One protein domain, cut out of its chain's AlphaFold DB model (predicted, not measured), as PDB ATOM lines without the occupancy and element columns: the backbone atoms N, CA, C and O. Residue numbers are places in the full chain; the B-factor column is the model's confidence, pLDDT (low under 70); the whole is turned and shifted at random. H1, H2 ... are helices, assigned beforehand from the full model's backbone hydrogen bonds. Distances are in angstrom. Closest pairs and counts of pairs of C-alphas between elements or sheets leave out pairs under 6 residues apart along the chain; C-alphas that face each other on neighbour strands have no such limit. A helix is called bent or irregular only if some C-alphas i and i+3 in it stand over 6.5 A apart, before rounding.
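Overview. This is residues 179 to 271 of the 594 residues of an uncharacterized protein of uncultured archaeon (UniProt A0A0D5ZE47). One long helix, H2, makes the long axis, and other helices pack along one stretch of it after another: H4 crosses it steeply at residues 194 to 202, H3 crosses it nearly at right angles at residues 205 to 209, and H7 runs back alongside residues 203 to 210. The small helices H5 and H6 extend this cluster from H7, with H5 reaching round toward H3, while at the other end of H2 the short helix H1 folds back and meets it only at the corner. The printed part has 93 residues with seven named helices, H1 to H7 in order along the chain, and no named strand; the class is all helix. The whole is compact, with a radius of gyration of the C-alphas of 13.3 A and spans of 41, 29 and 18 A.

Arrangement. H2, residues 188 to 211, is the hub, touching four other helices. H4, residues 233 to 240, touches residues 194 to 202 of H2 at a steep tilt of 48 degrees, opposite ways; the closest C-alphas, those of Arg 199 and Ala 240, are 4.9 A apart. H3, residues 218 to 227, touches residues 205 to 209 of H2, about perpendicular at 76 degrees, with the C-alphas of Ile 205 and Ala 225 closest at 6.1 A. H7, residues 260 to 268, touches residues 203 to 210 of H2 at a shallow tilt of 29 degrees, opposite ways; the closest C-alphas, those of Lys 203 and Leu 268, are 6.1 A apart. H5, residues 246 to 249, touches H7, closest at the C-alphas of Leu 248 and Val 263, 6.5 A apart, but is apart from H2. H5 and H3 are close but not clearly touching, with the C-alphas of Phe 218 and Leu 249 closest at 5.4 A. H6, residues 251 to 254, and H5 only just touch, only at the corner, with 3 pairs of C-alphas within 8 A; the closest are those of Arg 247 and Tyr 254, 5.3 A. H1, residues 179 to 184, touches residues 188 to 192 of H2 only at the corner, with the C-alphas of Phe 182 and Ala 188 closest at 6.0 A. Every O i to N i+4 pair is within hydrogen-bond range in H4 and H7, against 18 of 20 in H2, 5 of 6 in H3 and 0 of 2 in H1, where 2 of 3 O i to N i+3 pairs are within range; H5 and H6 are too short for an O i to N i+4 pair.

Along the chain. H2 measures 33.4 A, from C-alpha 188 at (91.055, 196.021, 56.091) to C-alpha 211 at (105.259, 167.174, 65.220). H3 measures 14.4 A, H7 12.2 A and H4 10.3 A. H7 ends at C-alpha 268, at (95.567, 175.375, 62.156). H1 is irregular: C-alphas 179 and 182 are 7.6 A apart.

Size, cuts and confidence. The C-alphas farthest apart, those of Tyr 186 and Gln 213, are 42.6 A from each other. The printed part has no cut; no link is long, and the link from H2 to H3, 6 residues, is short but not tight. The mean pLDDT of the printed part is 83.8, and residues 186 to 187, 189 to 190 and 213 are under 70.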
ATOM      1  N   SER A 179      87.011 184.048  59.655       79.00
ATOM      2  CA  SER A 179      88.431 184.362  59.469       79.00
ATOM      3  C   SER A 179      88.706 185.376  58.352       79.00
ATOM      4  O   SER A 179      89.819 185.888  58.265       79.00
ATOM      5  N   THR A 180      87.726 185.692  57.504       83.94
ATOM      6  CA  THR A 180      87.866 186.637  56.382       83.94
ATOM      7  C   THR A 180      86.992 187.883  56.519       83.94
ATOM      8  O   THR A 180      87.115 188.798  55.711       83.94
ATOM      9  N   LEU A 181      86.127 187.975  57.538       85.12
ATOM     10  CA  LEU A 181      85.135 189.057  57.640       85.12
ATOM     11  C   LEU A 181      85.748 190.451  57.772       85.12
ATOM     12  O   LEU A 181      85.196 191.416  57.241       85.12
ATOM     13  N   PHE A 182      86.908 190.564  58.421       81.94
ATOM     14  CA  PHE A 182      87.585 191.849  58.608       81.94
ATOM     15  C   PHE A 182      87.940 192.538  57.277       81.94
ATOM     16  O   PHE A 182      88.042 193.763  57.220       81.94
ATOM     17  N   VAL A 183      88.053 191.774  56.181       85.00
ATOM     18  CA  VAL A 183      88.305 192.275  54.817       85.00
ATOM     19  C   VAL A 183      87.196 193.210  54.315       85.00
ATOM     20  O   VAL A 183      87.432 194.087  53.471       85.00
ATOM     21  N   LEU A 184      85.981 193.046  54.841       85.81
ATOM     22  CA  LEU A 184      84.823 193.882  54.511       85.81
ATOM     23  C   LEU A 184      84.825 195.211  55.286       85.81
ATOM     24  O   LEU A 184      84.014 196.100  55.013       85.81
ATOM     25  N   GLY A 185      85.729 195.351  56.260       80.88
ATOM     26  CA  GLY A 185      85.938 196.562  57.037       80.88
ATOM     27  C   GLY A 185      86.678 197.655  56.265       80.88
ATOM     28  O   GLY A 185      87.446 197.405  55.338       80.88
ATOM     29  N   TYR A 186      86.493 198.903  56.698       69.19
ATOM     30  CA  TYR A 186      87.188 200.057  56.113       69.19
ATOM     31  C   TYR A 186      88.696 200.071  56.407       69.19
ATOM     32  O   TYR A 186      89.462 200.636  55.635       69.19
ATOM     33  N   LEU A 187      89.119 199.437  57.506       66.81
ATOM     34  CA  LEU A 187      90.518 199.353  57.948       66.81
ATOM     35  C   LEU A 187      91.222 198.070  57.469       66.81
ATOM     36  O   LEU A 187      92.336 197.772  57.899       66.81
ATOM     37  N   ALA A 188      90.597 197.330  56.545       73.38
ATOM     38  CA  ALA A 188      91.055 196.021  56.091       73.38
ATOM     39  C   ALA A 188      92.503 196.004  55.573       73.38
ATOM     40  O   ALA A 188      93.188 195.004  55.742       73.38
ATOM     41  N   GLY A 189      92.985 197.092  54.959       69.19
ATOM     42  CA  GLY A 189      94.341 197.152  54.398       69.19
ATOM     43  C   GLY A 189      95.445 197.039  55.455       69.19
ATOM     44  O   GLY A 189      96.322 196.187  55.343       69.19
ATOM     45  N   GLU A 190      95.386 197.862  56.505       69.38
ATOM     46  CA  GLU A 190      96.358 197.833  57.608       69.38
ATOM     47  C   GLU A 190      96.190 196.573  58.469       69.38
ATOM     48  O   GLU A 190      97.169 195.928  58.850       69.38
ATOM     49  N   GLN A 191      94.937 196.174  58.711       75.94
ATOM     50  CA  GLN A 191      94.605 195.004  59.521       75.94
ATOM     51  C   GLN A 191      95.064 193.701  58.860       75.94
ATOM     52  O   GLN A 191      95.658 192.868  59.537       75.94
ATOM     53  N   SER A 192      94.899 193.554  57.542       79.31
ATOM     54  CA  SER A 192      95.278 192.335  56.810       79.31
ATOM     55  C   SER A 192      96.740 191.951  57.012       79.31
ATOM     56  O   SER A 192      97.044 190.784  57.250       79.31
ATOM     57  N   LYS A 193      97.656 192.930  57.005       83.25
ATOM     58  CA  LYS A 193      99.078 192.655  57.237       83.25
ATOM     59  C   LYS A 193      99.321 192.100  58.642       83.25
ATOM     60  O   LYS A 193      99.910 191.034  58.775       83.25
ATOM     61  N   ARG A 194      98.822 192.791  59.673       85.62
ATOM     62  CA  ARG A 194      98.958 192.362  61.076       85.62
ATOM     63  C   ARG A 194      98.404 190.949  61.287       85.62
ATOM     64  O   ARG A 194      99.040 190.136  61.951       85.62
ATOM     65  N   VAL A 195      97.235 190.674  60.715       85.12
ATOM     66  CA  VAL A 195      96.544 189.383  60.832       85.12
ATOM     67  C   VAL A 195      97.315 188.280  60.136       85.12
ATOM     68  O   VAL A 195      97.516 187.216  60.713       85.12
ATOM     69  N   ASN A 196      97.788 188.532  58.916       88.69
ATOM     70  CA  ASN A 196      98.585 187.566  58.172       88.69
ATOM     71  C   ASN A 196      99.900 187.257  58.891       88.69
ATOM     72  O   ASN A 196     100.219 186.083  59.060       88.69
ATOM     73  N   ASP A 197     100.613 188.274  59.383       89.06
ATOM     74  CA  ASP A 197     101.854 188.091  60.146       89.06
ATOM     75  C   ASP A 197     101.602 187.238  61.406       89.06
ATOM     76  O   ASP A 197     102.342 186.292  61.693       89.06
ATOM     77  N   ALA A 198     100.506 187.511  62.126       89.00
ATOM     78  CA  ALA A 198     100.103 186.734  63.295       89.00
ATOM     79  C   ALA A 198      99.725 185.285  62.941       89.00
ATOM     80  O   ALA A 198     100.150 184.355  63.625       89.00
ATOM     81  N   ARG A 199      98.966 185.069  61.860       90.62
ATOM     82  CA  ARG A 199      98.564 183.731  61.398       90.62
ATOM     83  C   ARG A 199      99.741 182.898  60.927       90.62
ATOM     84  O   ARG A 199      99.774 181.715  61.242       90.62
ATOM     85  N   VAL A 200     100.702 183.491  60.218       92.19
ATOM     86  CA  VAL A 200     101.925 182.800  59.781       92.19
ATOM     87  C   VAL A 200     102.716 182.327  60.996       92.19
ATOM     88  O   VAL A 200     103.009 181.140  61.110       92.19
ATOM     89  N   LYS A 201     102.970 183.217  61.961       92.12
ATOM     90  CA  LYS A 201     103.707 182.851  63.175       92.12
ATOM     91  C   LYS A 201     102.957 181.819  64.023       92.12
ATOM     92  O   LYS A 201     103.554 180.876  64.537       92.12
ATOM     93  N   LEU A 202     101.637 181.962  64.157       91.75
ATOM     94  CA  LEU A 202     100.811 180.992  64.878       91.75
ATOM     95  C   LEU A 202     100.820 179.629  64.177       91.75
ATOM     96  O   LEU A 202     100.955 178.604  64.839       91.75
ATOM     97  N   LYS A 203     100.723 179.610  62.845       93.06
ATOM     98  CA  LYS A 203     100.808 178.400  62.026       93.06
ATOM     99  C   LYS A 203     102.109 177.642  62.283       93.06
ATOM    100  O   LYS A 203     102.044 176.454  62.576       93.06
ATOM    101  N   GLU A 204     103.253 178.324  62.255       92.81
ATOM    102  CA  GLU A 204     104.566 177.717  62.525       92.81
ATOM    103  C   GLU A 204     104.616 177.041  63.906       92.81
ATOM    104  O   GLU A 204     105.051 175.893  64.034       92.81
ATOM    105  N   ILE A 205     104.107 177.721  64.940       92.94
ATOM    106  CA  ILE A 205     104.059 177.191  66.311       92.94
ATOM    107  C   ILE A 205     103.146 175.959  66.393       92.94
ATOM    108  O   ILE A 205     103.507 174.963  67.022       92.94
ATOM    109  N   LEU A 206     101.963 176.014  65.774       92.38
ATOM    110  CA  LEU A 206     100.984 174.922  65.799       92.38
ATOM    111  C   LEU A 206     101.444 173.705  64.980       92.38
ATOM    112  O   LEU A 206     101.219 172.570  65.402       92.38
ATOM    113  N   GLU A 207     102.114 173.907  63.845       93.00
ATOM    114  CA  GLU A 207     102.711 172.821  63.059       93.00
ATOM    115  C   GLU A 207     103.818 172.117  63.851       93.00
ATOM    116  O   GLU A 207     103.798 170.889  63.976       93.00
ATOM    117  N   ASP A 208     104.724 172.872  64.483       91.50
ATOM    118  CA  ASP A 208     105.753 172.304  65.363       91.50
ATOM    119  C   ASP A 208     105.116 171.558  66.555       91.50
ATOM    120  O   ASP A 208     105.538 170.452  66.907       91.50
ATOM    121  N   ALA A 209     104.022 172.086  67.118       90.81
ATOM    122  CA  ALA A 209     103.272 171.428  68.188       90.81
ATOM    123  C   ALA A 209     102.726 170.052  67.769       90.81
ATOM    124  O   ALA A 209     102.768 169.116  68.567       90.81
ATOM    125  N   LEU A 210     102.258 169.901  66.524       89.44
ATOM    126  CA  LEU A 210     101.770 168.623  65.993       89.44
ATOM    127  C   LEU A 210     102.891 167.615  65.713       89.44
ATOM    128  O   LEU A 210     102.652 166.410  65.796       89.44
ATOM    129  N   THR A 211     104.106 168.076  65.400       88.31
ATOM    130  CA  THR A 211     105.259 167.174  65.220       88.31
ATOM    131  C   THR A 211     105.792 166.627  66.547       88.31
ATOM    132  O   THR A 211     106.336 165.522  66.604       88.31
ATOM    133  N   LYS A 212     105.599 167.365  67.645       78.62
ATOM    134  CA  LYS A 212     106.023 166.969  68.991       78.62
ATOM    135  C   LYS A 212     104.959 166.083  69.647       78.62
ATOM    136  O   LYS A 212     103.931 166.563  70.107       78.62
ATOM    137  N   GLN A 213     105.247 164.785  69.779       60.09
ATOM    138  CA  GLN A 213     104.307 163.739  70.237       60.09
ATOM    139  C   GLN A 213     103.764 163.862  71.687       60.09
ATOM    140  O   GLN A 213     103.133 162.931  72.174       60.09
ATOM    141  N   ASN A 214     103.977 164.976  72.398       70.25
ATOM    142  CA  ASN A 214     103.672 165.106  73.832       70.25
ATOM    143  C   ASN A 214     102.908 166.384  74.235       70.25
ATOM    144  O   ASN A 214     102.845 166.681  75.426       70.25
ATOM    145  N   MET A 215     102.328 167.144  73.302       83.31
ATOM    146  CA  MET A 215     101.501 168.307  73.667       83.31
ATOM    147  C   MET A 215     100.192 167.854  74.324       83.31
ATOM    148  O   MET A 215      99.367 167.212  73.673       83.31
ATOM    149  N   LYS A 216      99.990 168.181  75.607       82.25
ATOM    150  CA  LYS A 216      98.789 167.767  76.357       82.25
ATOM    151  C   LYS A 216      97.857 168.922  76.705       82.25
ATOM    152  O   LYS A 216      96.691 168.677  76.998       82.25
ATOM    153  N   ASN A 217      98.362 170.152  76.731       84.31
ATOM    154  CA  ASN A 217      97.620 171.327  77.179       84.31
ATOM    155  C   ASN A 217      98.244 172.636  76.657       84.31
ATOM    156  O   ASN A 217      99.322 172.646  76.060       84.31
ATOM    157  N   PHE A 218      97.576 173.753  76.946       84.88
ATOM    158  CA  PHE A 218      98.019 175.095  76.564       84.88
ATOM    159  C   PHE A 218      99.349 175.527  77.190       84.88
ATOM    160  O   PHE A 218     100.109 176.269  76.569       84.88
ATOM    161  N   ALA A 219      99.683 175.048  78.392       83.94
ATOM    162  CA  ALA A 219     100.954 175.384  79.033       83.94
ATOM    163  C   ALA A 219     102.149 174.786  78.272       83.94
ATOM    164  O   ALA A 219     103.196 175.428  78.153       83.94
ATOM    165  N   ASP A 220     101.991 173.583  77.715       87.31
ATOM    166  CA  ASP A 220     102.993 172.973  76.840       87.31
ATOM    167  C   ASP A 220     103.167 173.780  75.543       87.31
ATOM    168  O   ASP A 220     104.297 174.006  75.100       87.31
ATOM    169  N   LEU A 221     102.060 174.290  74.984       88.38
ATOM    170  CA  LEU A 221     102.071 175.149  73.799       88.38
ATOM    171  C   LEU A 221     102.729 176.512  74.073       88.38
ATOM    172  O   LEU A 221     103.511 176.984  73.251       88.38
ATOM    173  N   LYS A 222     102.499 177.122  75.243       86.94
ATOM    174  CA  LYS A 222     103.146 178.386  75.645       86.94
ATOM    175  C   LYS A 222     104.668 178.230  75.752       86.94
ATOM    176  O   LYS A 222     105.406 179.034  75.191       86.94
ATOM    177  N   LYS A 223     105.149 177.138  76.360       87.94
ATOM    178  CA  LYS A 223     106.592 176.807  76.403       87.94
ATOM    179  C   LYS A 223     107.187 176.602  75.013       87.94
ATOM    180  O   LYS A 223     108.369 176.864  74.794       87.94
ATOM    181  N   LEU A 224     106.402 176.065  74.080       90.25
ATOM    182  CA  LEU A 224     106.825 175.916  72.696       90.25
ATOM    183  C   LEU A 224     106.901 177.273  71.987       90.25
ATOM    184  O   LEU A 224     107.900 177.549  71.331       90.25
ATOM    185  N   ALA A 225     105.894 178.126  72.168       89.75
ATOM    186  CA  ALA A 225     105.854 179.477  71.619       89.75
ATOM    187  C   ALA A 225     107.058 180.322  72.076       89.75
ATOM    188  O   ALA A 225     107.686 180.992  71.258       89.75
ATOM    189  N   GLU A 226     107.475 180.200  73.341       89.25
ATOM    190  CA  GLU A 226     108.677 180.871  73.858       89.25
ATOM    191  C   GLU A 226     109.953 180.462  73.102       89.25
ATOM    192  O   GLU A 226     110.812 181.305  72.839       89.25
ATOM    193  N   LYS A 227     110.063 179.193  72.680       89.81
ATOM    194  CA  LYS A 227     111.181 178.713  71.841       89.81
ATOM    195  C   LYS A 227     111.159 179.305  70.430       89.81
ATOM    196  O   LYS A 227     112.208 179.401  69.805       89.81
ATOM    197  N   HIS A 228     109.988 179.733  69.960       89.56
ATOM    198  CA  HIS A 228     109.782 180.469  68.707       89.56
ATOM    199  C   HIS A 228     109.873 181.995  68.890       89.56
ATOM    200  O   HIS A 228     109.401 182.762  68.052       89.56
ATOM    201  N   ASN A 229     110.480 182.467  69.987       89.19
ATOM    202  CA  ASN A 229     110.567 183.887  70.338       89.19
ATOM    203  C   ASN A 229     109.190 184.580  70.411       89.19
ATOM    204  O   ASN A 229     109.067 185.771  70.113       89.19
ATOM    205  N   GLU A 230     108.137 183.850  70.787       88.31
ATOM    206  CA  GLU A 230     106.831 184.418  71.112       88.31
ATOM    207  C   GLU A 230     106.612 184.381  72.623       88.31
ATOM    208  O   GLU A 230     106.426 183.322  73.217       88.31
ATOM    209  N   LYS A 231     106.652 185.558  73.251       83.56
ATOM    210  CA  LYS A 231     106.492 185.692  74.705       83.56
ATOM    211  C   LYS A 231     105.026 185.802  75.115       83.56
ATOM    212  O   LYS A 231     104.710 185.512  76.264       83.56
ATOM    213  N   ASN A 232     104.148 186.227  74.204       82.81
ATOM    214  CA  ASN A 232     102.729 186.402  74.480       82.81
ATOM    215  C   ASN A 232     101.886 185.669  73.427       82.81
ATOM    216  O   ASN A 232     101.356 186.255  72.482       82.81
ATOM    217  N   LEU A 233     101.749 184.354  73.622       82.94
ATOM    218  CA  LEU A 233     100.921 183.501  72.768       82.94
ATOM    219  C   LEU A 233      99.444 183.929  72.772       82.94
ATOM    220  O   LEU A 233      98.773 183.769  71.758       82.94
ATOM    221  N   ASN A 234      98.948 184.498  73.875       77.12
ATOM    222  CA  ASN A 234      97.571 184.980  73.974       77.12
ATOM    223  C   ASN A 234      97.332 186.163  73.033       77.12
ATOM    224  O   ASN A 234      96.384 186.151  72.257       77.12
ATOM    225  N   LEU A 235      98.232 187.147  73.034       77.88
ATOM    226  CA  LEU A 235      98.167 188.285  72.122       77.88
ATOM    227  C   LEU A 235      98.340 187.850  70.663       77.88
ATOM    228  O   LEU A 235      97.640 188.357  69.789       77.88
ATOM    229  N   LEU A 236      99.238 186.895  70.391       84.56
ATOM    230  CA  LEU A 236      99.387 186.322  69.052       84.56
ATOM    231  C   LEU A 236      98.084 185.656  68.584       84.56
ATOM    232  O   LEU A 236      97.639 185.901  67.465       84.56
ATOM    233  N   ALA A 237      97.460 184.859  69.453       78.81
ATOM    234  CA  ALA A 237      96.175 184.218  69.205       78.81
ATOM    235  C   ALA A 237      95.065 185.239  68.918       78.81
ATOM    236  O   ALA A 237      94.335 185.097  67.937       78.81
ATOM    237  N   THR A 238      94.983 186.299  69.723       74.69
ATOM    238  CA  THR A 238      94.035 187.403  69.536       74.69
ATOM    239  C   THR A 238      94.267 188.130  68.207       74.69
ATOM    240  O   THR A 238      93.316 188.379  67.473       74.69
ATOM    241  N   ASN A 239      95.526 188.408  67.846       80.44
ATOM    242  CA  ASN A 239      95.896 189.070  66.588       80.44
ATOM    243  C   ASN A 239      95.681 188.194  65.342       80.44
ATOM    244  O   ASN A 239      95.551 188.731  64.245       80.44
ATOM    245  N   ALA A 240      95.672 186.865  65.486       82.44
ATOM    246  CA  ALA A 240      95.384 185.945  64.388       82.44
ATOM    247  C   ALA A 240      93.886 185.913  64.026       82.44
ATOM    248  O   ALA A 240      93.536 185.513  62.911       82.44
ATOM    249  N   GLU A 241      93.017 186.354  64.946       76.38
ATOM    250  CA  GLU A 241      91.576 186.556  64.731       76.38
ATOM    251  C   GLU A 241      90.865 185.307  64.214       76.38
ATOM    252  O   GLU A 241      90.047 185.335  63.289       76.38
ATOM    253  N   ILE A 242      91.221 184.176  64.806       78.06
ATOM    254  CA  ILE A 242      90.606 182.891  64.511       78.06
ATOM    255  C   ILE A 242      89.469 182.672  65.505       78.06
ATOM    256  O   ILE A 242      89.567 183.013  66.683       78.06
ATOM    257  N   SER A 243      88.354 182.130  65.025       74.06
ATOM    258  CA  SER A 243      87.236 181.767  65.893       74.06
ATOM    259  C   SER A 243      87.560 180.475  66.646       74.06
ATOM    260  O   SER A 243      88.112 179.545  66.063       74.06
ATOM    261  N   GLY A 244      87.190 180.386  67.924       76.56
ATOM    262  CA  GLY A 244      87.359 179.158  68.700       76.56
ATOM    263  C   GLY A 244      88.690 179.037  69.444       76.56
ATOM    264  O   GLY A 244      89.017 177.936  69.887       76.56
ATOM    265  N   MET A 245      89.471 180.114  69.585       79.25
ATOM    266  CA  MET A 245      90.764 180.084  70.290       79.25
ATOM    267  C   MET A 245      90.635 179.677  71.764       79.25
ATOM    268  O   MET A 245      91.552 179.069  72.308       79.25
ATOM    269  N   GLU A 246      89.480 179.901  72.389       77.19
ATOM    270  CA  GLU A 246      89.150 179.417  73.731       77.19
ATOM    271  C   GLU A 246      89.275 177.884  73.860       77.19
ATOM    272  O   GLU A 246      89.616 177.368  74.928       77.19
ATOM    273  N   ARG A 247      89.110 177.145  72.751       84.62
ATOM    274  CA  ARG A 247      89.310 175.688  72.695       84.62
ATOM    275  C   ARG A 247      90.766 175.296  72.929       84.62
ATOM    276  O   ARG A 247      91.001 174.217  73.463       84.62
ATOM    277  N   LEU A 248      91.735 176.139  72.553       83.69
ATOM    278  CA  LEU A 248      93.157 175.877  72.812       83.69
ATOM    279  C   LEU A 248      93.513 176.028  74.287       83.69
ATOM    280  O   LEU A 248      94.434 175.348  74.737       83.69
ATOM    281  N   LEU A 249      92.813 176.902  75.014       81.12
ATOM    282  CA  LEU A 249      93.061 177.156  76.431       81.12
ATOM    283  C   LEU A 249      92.406 176.082  77.292       81.12
ATOM    284  O   LEU A 249      93.087 175.454  78.102       81.12
ATOM    285  N   LEU A 250      91.111 175.823  77.074       80.06
ATOM    286  CA  LEU A 250      90.338 174.873  77.875       80.06
ATOM    287  C   LEU A 250      89.583 173.836  77.015       80.06
ATOM    288  O   LEU A 250      88.346 173.825  76.979       80.06
ATOM    289  N   PRO A 251      90.305 172.909  76.354       80.38
ATOM    290  CA  PRO A 251      89.710 171.872  75.508       80.38
ATOM    291  C   PRO A 251      88.657 171.035  76.233       80.38
ATOM    292  O   PRO A 251      87.623 170.715  75.665       80.38
ATOM    293  N   SER A 252      88.885 170.716  77.509       77.31
ATOM    294  CA  SER A 252      87.975 169.893  78.316       77.31
ATOM    295  C   SER A 252      86.563 170.467  78.425       77.31
ATOM    296  O   SER A 252      85.621 169.709  78.640       77.31
ATOM    297  N   PHE A 253      86.409 171.784  78.277       75.62
ATOM    298  CA  PHE A 253      85.116 172.453  78.346       75.62
ATOM    299  C   PHE A 253      84.522 172.713  76.957       75.62
ATOM    300  O   PHE A 253      83.350 172.423  76.727       75.62
ATOM    301  N   TYR A 254      85.324 173.226  76.018       76.56
ATOM    302  CA  TYR A 254      84.839 173.664  74.699       76.56
ATOM    303  C   TYR A 254      84.931 172.594  73.605       76.56
ATOM    304  O   TYR A 254      84.287 172.713  72.564       76.56
ATOM    305  N   ALA A 255      85.722 171.549  73.825       81.38
ATOM    306  CA  ALA A 255      85.925 170.438  72.906       81.38
ATOM    307  C   ALA A 255      86.138 169.116  73.684       81.38
ATOM    308  O   ALA A 255      87.152 168.445  73.494       81.38
ATOM    309  N   PRO A 256      85.196 168.714  74.566       82.56
ATOM    310  CA  PRO A 256      85.381 167.584  75.489       82.56
ATOM    311  C   PRO A 256      85.606 166.237  74.788       82.56
ATOM    312  O   PRO A 256      86.129 165.304  75.392       82.56
ATOM    313  N   ASN A 257      85.206 166.139  73.517       88.06
ATOM    314  CA  ASN A 257      85.306 164.929  72.703       88.06
ATOM    315  C   ASN A 257      86.513 164.943  71.748       88.06
ATOM    316  O   ASN A 257      86.616 164.066  70.893       88.06
ATOM    317  N   GLU A 258      87.394 165.937  71.849       87.12
ATOM    318  CA  GLU A 258      88.543 166.116  70.961       87.12
ATOM    319  C   GLU A 258      89.856 166.002  71.737       87.12
ATOM    320  O   GLU A 258      89.975 166.456  72.877       87.12
ATOM    321  N   THR A 259      90.880 165.407  71.119       89.06
ATOM    322  CA  THR A 259      92.228 165.444  71.698       89.06
ATOM    323  C   THR A 259      92.842 166.833  71.525       89.06
ATOM    324  O   THR A 259      92.452 167.591  70.637       89.06
ATOM    325  N   TYR A 260      93.864 167.172  72.320       88.88
ATOM    326  CA  TYR A 260      94.544 168.464  72.164       88.88
ATOM    327  C   TYR A 260      95.115 168.659  70.750       88.88
ATOM    328  O   TYR A 260      95.053 169.749  70.186       88.88
ATOM    329  N   SER A 261      95.600 167.580  70.131       88.50
ATOM    330  CA  SER A 261      96.052 167.597  68.740       88.50
ATOM    331  C   SER A 261      94.917 167.841  67.743       88.50
ATOM    332  O   SER A 261      95.150 168.495  66.730       88.50
ATOM    333  N   ASP A 262      93.702 167.351  68.003       89.69
ATOM    334  CA  ASP A 262      92.539 167.619  67.144       89.69
ATOM    335  C   ASP A 262      92.133 169.091  67.213       89.69
ATOM    336  O   ASP A 262      91.913 169.710  66.171       89.69
ATOM    337  N   VAL A 263      92.158 169.680  68.413       89.62
ATOM    338  CA  VAL A 263      91.933 171.119  68.599       89.62
ATOM    339  C   VAL A 263      92.977 171.936  67.838       89.62
ATOM    340  O   VAL A 263      92.614 172.841  67.087       89.62
ATOM    341  N   ILE A 264      94.267 171.594  67.971       90.38
ATOM    342  CA  ILE A 264      95.347 172.269  67.236       90.38
ATOM    343  C   ILE A 264      95.113 172.181  65.723       90.38
ATOM    344  O   ILE A 264      95.201 173.199  65.043       90.38
ATOM    345  N   ARG A 265      94.778 170.998  65.186       90.12
ATOM    346  CA  ARG A 265      94.470 170.832  63.751       90.12
ATOM    347  C   ARG A 265      93.278 171.680  63.315       90.12
ATOM    348  O   ARG A 265      93.300 172.227  62.214       90.12
ATOM    349  N   GLY A 266      92.255 171.784  64.163       88.06
ATOM    350  CA  GLY A 266      91.082 172.617  63.925       88.06
ATOM    351  C   GLY A 266      91.451 174.087  63.745       88.06
ATOM    352  O   GLY A 266      91.101 174.672  62.727       88.06
ATOM    353  N   ILE A 267      92.221 174.650  64.681       88.25
ATOM    354  CA  ILE A 267      92.684 176.045  64.604       88.25
ATOM    355  C   ILE A 267      93.655 176.255  63.442       88.25
ATOM    356  O   ILE A 267      93.545 177.236  62.710       88.25
ATOM    357  N   LEU A 268      94.574 175.312  63.225       88.94
ATOM    358  CA  LEU A 268      95.567 175.375  62.156       88.94
ATOM    359  C   LEU A 268      94.924 175.527  60.770       88.94
ATOM    360  O   LEU A 268      95.470 176.222  59.914       88.94
ATOM    361  N   LYS A 269      93.751 174.918  60.556       86.56
ATOM    362  CA  LYS A 269      92.982 175.043  59.310       86.56
ATOM    363  C   LYS A 269      92.577 176.489  59.005       86.56
ATOM    364  O   LYS A 269      92.461 176.836  57.835       86.56
ATOM    365  N   ASP A 270      92.395 177.313  60.032       83.00
ATOM    366  CA  ASP A 270      91.978 178.708  59.906       83.00
ATOM    367  C   ASP A 270      93.166 179.694  59.963       83.00
ATOM    368  O   ASP A 270      92.994 180.878  59.666       83.00
ATOM    369  N   CYS A 271      94.390 179.216  60.240       85.25
ATOM    370  CA  CYS A 271      95.647 179.979  60.149       85.25
ATOM    371  C   CYS A 271      96.102 180.206  58.690       85.25
ATOM    372  O   CYS A 271      97.266 179.995  58.340       85.25
TER     373      CYS A 271